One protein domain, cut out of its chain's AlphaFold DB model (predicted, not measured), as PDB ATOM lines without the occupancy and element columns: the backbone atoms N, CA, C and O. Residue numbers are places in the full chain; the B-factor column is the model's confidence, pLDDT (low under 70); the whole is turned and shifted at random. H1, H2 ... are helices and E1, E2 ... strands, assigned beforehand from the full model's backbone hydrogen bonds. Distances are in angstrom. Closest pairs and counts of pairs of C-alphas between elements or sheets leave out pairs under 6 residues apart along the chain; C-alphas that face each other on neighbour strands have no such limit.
ATOM      1  N   PRO A  12     187.017 221.270 151.674       75.62
ATOM      2  CA  PRO A  12     185.606 221.643 151.792       75.62
ATOM      3  C   PRO A  12     184.711 220.974 150.738       75.62
ATOM      4  O   PRO A  12     183.695 220.378 151.087       75.62
ATOM      5  N   ASP A  13     185.156 220.936 149.482       75.38
ATOM      6  CA  ASP A  13     184.421 220.328 148.365       75.38
ATOM      7  C   ASP A  13     184.209 218.813 148.544       75.38
ATOM      8  O   ASP A  13     183.190 218.255 148.132       75.38
ATOM      9  N   MET A  14     185.143 218.121 149.210       76.69
ATOM     10  CA  MET A  14     184.982 216.699 149.540       76.69
ATOM     11  C   MET A  14     183.918 216.492 150.621       76.69
ATOM     12  O   MET A  14     183.178 215.507 150.574       76.69
ATOM     13  N   ILE A  15     183.822 217.415 151.583       76.81
ATOM     14  CA  ILE A  15     182.782 217.393 152.618       76.81
ATOM     15  C   ILE A  15     181.419 217.662 151.982       76.81
ATOM     16  O   ILE A  15     180.451 216.973 152.302       76.81
ATOM     17  N   GLU A  16     181.343 218.615 151.054       78.56
ATOM     18  CA  GLU A  16     180.114 218.926 150.327       78.56
ATOM     19  C   GLU A  16     179.633 217.732 149.490       78.56
ATOM     20  O   GLU A  16     178.476 217.315 149.608       78.56
ATOM     21  N   GLY A  17     180.534 217.108 148.723       82.44
ATOM     22  CA  GLY A  17     180.230 215.902 147.952       82.44
ATOM     23  C   GLY A  17     179.767 214.740 148.835       82.44
ATOM     24  O   GLY A  17     178.742 214.112 148.557       82.44
ATOM     25  N   PHE A  18     180.466 214.494 149.947       79.62
ATOM     26  CA  PHE A  18     180.065 213.485 150.928       79.62
ATOM     27  C   PHE A  18     178.677 213.775 151.513       79.62
ATOM     28  O   PHE A  18     177.834 212.877 151.573       79.62
ATOM     29  N   ALA A  19     178.414 215.020 151.914       80.31
ATOM     30  CA  ALA A  19     177.143 215.418 152.504       80.31
ATOM     31  C   ALA A  19     175.978 215.246 151.522       80.31
ATOM     32  O   ALA A  19     174.904 214.799 151.928       80.31
ATOM     33  N   ASN A  20     176.178 215.556 150.240       82.50
ATOM     34  CA  ASN A  20     175.155 215.385 149.210       82.50
ATOM     35  C   ASN A  20     174.795 213.910 149.007       82.50
ATOM     36  O   ASN A  20     173.620 213.551 149.111       82.50
ATOM     37  N   VAL A  21     175.798 213.044 148.836       80.06
ATOM     38  CA  VAL A  21     175.581 211.595 148.683       80.06
ATOM     39  C   VAL A  21     174.953 210.994 149.944       80.06
ATOM     40  O   VAL A  21     174.022 210.192 149.858       80.06
ATOM     41  N   ALA A  22     175.415 211.392 151.132       75.69
ATOM     42  CA  ALA A  22     174.845 210.926 152.391       75.69
ATOM     43  C   ALA A  22     173.374 211.343 152.536       75.69
ATOM     44  O   ALA A  22     172.543 210.516 152.907       75.69
ATOM     45  N   ARG A  23     173.022 212.594 152.207       77.44
ATOM     46  CA  ARG A  23     171.630 213.069 152.249       77.44
ATOM     47  C   ARG A  23     170.735 212.301 151.289       77.44
ATOM     48  O   ARG A  23     169.633 211.945 151.681       77.44
ATOM     49  N   GLU A  24     171.201 212.031 150.074       80.62
ATOM     50  CA  GLU A  24     170.452 211.256 149.083       80.62
ATOM     51  C   GLU A  24     170.179 209.831 149.583       80.62
ATOM     52  O   GLU A  24     169.041 209.371 149.569       80.62
ATOM     53  N   ARG A  25     171.205 209.160 150.121       73.81
ATOM     54  CA  ARG A  25     171.095 207.788 150.641       73.81
ATOM     55  C   ARG A  25     170.282 207.673 151.925       73.81
ATOM     56  O   ARG A  25     169.717 206.619 152.189       73.81
ATOM     57  N   LEU A  26     170.240 208.729 152.731       73.25
ATOM     58  CA  LEU A  26     169.502 208.753 153.992       73.25
ATOM     59  C   LEU A  26     168.048 209.212 153.825       73.25
ATOM     60  O   LEU A  26     167.319 209.214 154.818       73.25
ATOM     61  N   ARG A  27     167.617 209.632 152.632       77.44
ATOM     62  CA  ARG A  27     166.289 210.209 152.398       77.44
ATOM     63  C   ARG A  27     165.238 209.128 152.133       77.44
ATOM     64  O   ARG A  27     165.455 208.185 151.385       77.44
ATOM     65  N   LEU A  28     164.079 209.289 152.760       75.19
ATOM     66  CA  LEU A  28     162.858 208.526 152.504       75.19
ATOM     67  C   LEU A  28     162.166 209.062 151.255       75.19
ATOM     68  O   LEU A  28     162.138 210.277 151.047       75.19
ATOM     69  N   GLU A  29     161.492 208.184 150.513       71.75
ATOM     70  CA  GLU A  29     160.654 208.568 149.365       71.75
ATOM     71  C   GLU A  29     159.576 209.609 149.741       71.75
ATOM     72  O   GLU A  29     159.191 210.429 148.915       71.75
ATOM     73  N   GLY A  30     159.161 209.661 151.015       72.88
ATOM     74  CA  GLY A  30     158.220 210.650 151.564       72.88
ATOM     75  C   GLY A  30     158.832 211.950 152.113       72.88
ATOM     76  O   GLY A  30     158.124 212.716 152.760       72.88
ATOM     77  N   GLY A  31     160.130 212.212 151.919       67.62
ATOM     78  CA  GLY A  31     160.752 213.509 152.244       67.62
ATOM     79  C   GLY A  31     161.380 213.660 153.639       67.62
ATOM     80  O   GLY A  31     161.856 214.742 153.970       67.62
ATOM     81  N   GLY A  32     161.437 212.595 154.445       73.94
ATOM     82  CA  GLY A  32     162.176 212.556 155.719       73.94
ATOM     83  C   GLY A  32     163.559 211.904 155.598       73.94
ATOM     84  O   GLY A  32     163.919 211.410 154.537       73.94
ATOM     85  N   TYR A  33     164.318 211.840 156.694       71.62
ATOM     86  CA  TYR A  33     165.550 211.040 156.774       71.62
ATOM     87  C   TYR A  33     165.326 209.748 157.574       71.62
ATOM     88  O   TYR A  33     164.520 209.728 158.509       71.62
ATOM     89  N   TRP A  34     166.073 208.682 157.267       76.62
ATOM     90  CA  TRP A  34     166.197 207.493 158.120       76.62
ATOM     91  C   TRP A  34     166.879 207.886 159.429       76.62
ATOM     92  O   TRP A  34     168.101 207.871 159.564       76.62
ATOM     93  N   ARG A  35     166.047 208.278 160.399       75.31
ATOM     94  CA  ARG A  35     166.438 208.825 161.704       75.31
ATOM     95  C   ARG A  35     167.486 207.967 162.410       75.31
ATOM     96  O   ARG A  35     168.421 208.510 162.990       75.31
ATOM     97  N   ASP A  36     167.352 206.647 162.325       73.62
ATOM     98  CA  ASP A  36     168.280 205.717 162.966       73.62
ATOM     99  C   ASP A  36     169.623 205.634 162.240       73.62
ATOM    100  O   ASP A  36     170.658 205.614 162.894       73.62
ATOM    101  N   HIS A  37     169.643 205.703 160.907       72.88
ATOM    102  CA  HIS A  37     170.892 205.671 160.141       72.88
ATOM    103  C   HIS A  37     171.695 206.961 160.315       72.88
ATOM    104  O   HIS A  37     172.912 206.925 160.511       72.88
ATOM    105  N   LEU A  38     171.007 208.106 160.323       76.00
ATOM    106  CA  LEU A  38     171.626 209.389 160.642       76.00
ATOM    107  C   LEU A  38     172.190 209.386 162.071       76.00
ATOM    108  O   LEU A  38     173.291 209.883 162.305       76.00
ATOM    109  N   ARG A  39     171.463 208.788 163.022       78.12
ATOM    110  CA  ARG A  39     171.909 208.651 164.412       78.12
ATOM    111  C   ARG A  39     173.142 207.754 164.534       78.12
ATOM    112  O   ARG A  39     174.068 208.140 165.237       78.12
ATOM    113  N   THR A  40     173.194 206.613 163.845       77.44
ATOM    114  CA  THR A  40     174.372 205.725 163.839       77.44
ATOM    115  C   THR A  40     175.607 206.427 163.280       77.44
ATOM    116  O   THR A  40     176.694 206.269 163.828       77.44
ATOM    117  N   LEU A  41     175.450 207.237 162.227       72.69
ATOM    118  CA  LEU A  41     176.549 208.042 161.699       72.69
ATOM    119  C   LEU A  41     177.007 209.086 162.728       72.69
ATOM    120  O   LEU A  41     178.191 209.150 163.042       72.69
ATOM    121  N   ALA A  42     176.074 209.854 163.295       79.88
ATOM    122  CA  ALA A  42     176.383 210.906 164.263       79.88
ATOM    123  C   ALA A  42     177.047 210.375 165.544       79.88
ATOM    124  O   ALA A  42     177.913 211.036 166.099       79.88
ATOM    125  N   GLN A  43     176.692 209.169 165.995       79.88
ATOM    126  CA  GLN A  43     177.325 208.522 167.152       79.88
ATOM    127  C   GLN A  43     178.812 208.220 166.945       79.88
ATOM    128  O   GLN A  43     179.539 208.067 167.922       79.88
ATOM    129  N   ARG A  44     179.263 208.112 165.692       71.12
ATOM    130  CA  ARG A  44     180.669 207.860 165.361       71.12
ATOM    131  C   ARG A  44     181.443 209.142 165.088       71.12
ATOM    132  O   ARG A  44     182.638 209.052 164.843       71.12
ATOM    133  N   VAL A  45     180.795 210.304 165.092       76.62
ATOM    134  CA  VAL A  45     181.454 211.590 164.868       76.62
ATOM    135  C   VAL A  45     181.767 212.226 166.217       76.62
ATOM    136  O   VAL A  45     180.866 212.527 166.996       76.62
ATOM    137  N   GLU A  46     183.047 212.457 166.476       74.00
ATOM    138  CA  GLU A  46     183.521 213.302 167.566       74.00
ATOM    139  C   GLU A  46     183.823 214.700 167.031       74.00
ATOM    140  O   GLU A  46     184.449 214.860 165.985       74.00
ATOM    141  N   VAL A  47     183.371 215.718 167.757       76.38
ATOM    142  CA  VAL A  47     183.640 217.126 167.459       76.38
ATOM    143  C   VAL A  47     184.461 217.678 168.618       76.38
ATOM    144  O   VAL A  47     183.986 217.695 169.752       76.38
ATOM    145  N   ALA A  48     185.697 218.069 168.329       69.38
ATOM    146  CA  ALA A  48     186.594 218.781 169.228       69.38
ATOM    147  C   ALA A  48     186.597 220.281 168.886       69.38
ATOM    148  O   ALA A  48     186.005 220.705 167.894       69.38
ATOM    149  N   ASP A  49     187.298 221.082 169.689       66.94
ATOM    150  CA  ASP A  49     187.296 222.548 169.574       66.94
ATOM    151  C   ASP A  49     187.787 223.057 168.207       66.94
ATOM    152  O   ASP A  49     187.371 224.120 167.749       66.94
ATOM    153  N   THR A  50     188.664 222.299 167.542       67.81
ATOM    154  CA  THR A  50     189.287 222.686 166.265       67.81
ATOM    155  C   THR A  50     189.213 221.611 165.183       67.81
ATOM    156  O   THR A  50     189.611 221.864 164.047       67.81
ATOM    157  N   GLU A  51     188.703 220.418 165.499       62.06
ATOM    158  CA  GLU A  51     188.679 219.291 164.567       62.06
ATOM    159  C   GLU A  51     187.439 218.411 164.728       62.06
ATOM    160  O   GLU A  51     186.841 218.312 165.796       62.06
ATOM    161  N   VAL A  52     187.066 217.732 163.644       68.25
ATOM    162  CA  VAL A  52     186.008 216.719 163.630       68.25
ATOM    163  C   VAL A  52     186.634 215.387 163.240       68.25
ATOM    164  O   VAL A  52     187.329 215.297 162.228       68.25
ATOM    165  N   ARG A  53     186.387 214.342 164.030       68.44
ATOM    166  CA  ARG A  53     186.947 212.998 163.841       68.44
ATOM    167  C   ARG A  53     185.824 211.985 163.679       68.44
ATOM    168  O   ARG A  53     184.801 212.068 164.348       68.44
ATOM    169  N   ILE A  54     186.022 210.992 162.817       72.94
ATOM    170  CA  ILE A  54     185.147 209.814 162.758       72.94
ATOM    171  C   ILE A  54     185.854 208.676 163.492       72.94
ATOM    172  O   ILE A  54     186.967 208.301 163.129       72.94
ATOM    173  N   MET A  55     185.213 208.136 164.523       70.62
ATOM    174  CA  MET A  55     185.753 207.096 165.390       70.62
ATOM    175  C   MET A  55     185.731 205.704 164.738       70.62
ATOM    176  O   MET A  55     184.761 205.288 164.085       70.62
ATOM    177  N   GLY A  56     186.804 204.949 164.991       65.38
ATOM    178  CA  GLY A  56     187.055 203.612 164.443       65.38
ATOM    179  C   GLY A  56     187.884 203.630 163.156       65.38
ATOM    180  O   GLY A  56     188.291 204.679 162.661       65.38
ATOM    181  N   SER A  57     188.170 202.450 162.606       65.88
ATOM    182  CA  SER A  57     188.920 202.358 161.344       65.88
ATOM    183  C   SER A  57     188.009 202.578 160.127       65.88
ATOM    184  O   SER A  57     186.832 202.219 160.154       65.88
ATOM    185  N   LYS A  58     188.546 203.105 159.015       61.88
ATOM    186  CA  LYS A  58     187.812 203.236 157.735       61.88
ATOM    187  C   LYS A  58     187.150 201.915 157.316       61.88
ATOM    188  O   LYS A  58     186.008 201.910 156.865       61.88
ATOM    189  N   SER A  59     187.851 200.798 157.498       61.50
ATOM    190  CA  SER A  59     187.347 199.452 157.207       61.50
ATOM    191  C   SER A  59     186.162 199.073 158.093       61.50
ATOM    192  O   SER A  59     185.193 198.488 157.616       61.50
ATOM    193  N   GLU A  60     186.211 199.429 159.374       64.50
ATOM    194  CA  GLU A  60     185.126 199.185 160.323       64.50
ATOM    195  C   GLU A  60     183.902 200.057 160.016       64.50
ATOM    196  O   GLU A  60     182.786 199.548 160.012       64.50
ATOM    197  N   LEU A  61     184.109 201.326 159.642       64.88
ATOM    198  CA  LEU A  61     183.044 202.218 159.176       64.88
ATOM    199  C   LEU A  61     182.324 201.641 157.950       64.88
ATOM    200  O   LEU A  61     181.096 201.546 157.941       64.88
ATOM    201  N   LEU A  62     183.081 201.214 156.933       65.50
ATOM    202  CA  LEU A  62     182.521 200.583 155.735       65.50
ATOM    203  C   LEU A  62     181.765 199.294 156.084       65.50
ATOM    204  O   LEU A  62     180.678 199.061 155.560       65.50
ATOM    205  N   ARG A  63     182.287 198.487 157.014       65.31
ATOM    206  CA  ARG A  63     181.633 197.254 157.469       65.31
ATOM    207  C   ARG A  63     180.310 197.532 158.183       65.31
ATOM    208  O   ARG A  63     179.334 196.832 157.925       65.31
TER     209      ARG A  63
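This is residues 12 to 63 of the 88 residues of an uncharacterized protein of Mesorhizobium tianshanense (UniProt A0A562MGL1). Helices H1 and H2 make a loose V, with a small two-strand hairpin, E1 and E2, following H2 at the open end, its turn in residues 47 to 52 sticking out; after E2 the backbone folds back into the short H3, off to one side and apart from both H1 and H2. The 52 printed residues run H1, H2, E1, E2, H3, with one antiparallel sheet, E1 - E2. The class is mostly helix; the whole is loose, radius of gyration of the C-alphas 12.4 A, spanning 35 by 25 by 21 A.

Find E1 at residues 45 to 47 and E2 at 52 to 54. H2 is residues 35 to 43, 12.2 A long. H1, residues 12 to 26, runs 20.7 A from C-alpha 12 at (185.606, 221.643, 151.792). H3, residues 58 to 63, ends at C-alpha 63 at (181.633, 197.254, 157.469).

In the hairpin, look for N 46 and O 53, 2.8 A apart, within hydrogen-bond range. H1 and H2 are close but not clearly touching, closest at the C-alphas of Leu 26 and Leu 38, 7.0 A. They run opposite ways at a tilt of 35.1 degrees, only just steep. H3 is apart from H1, H2 and E1. In H1, H2 and H3 every O i to N i+4 pair is within hydrogen-bond range.

The C-alphas of Gly 30 and Thr 50, the two farthest apart, are 36.4 A apart. The printed part has no cut and no long link. Residues 12 to 21 and 47 to 52 stand free. The pLDDT is under 70 at residues 31, 48 to 53 and 56 to 63.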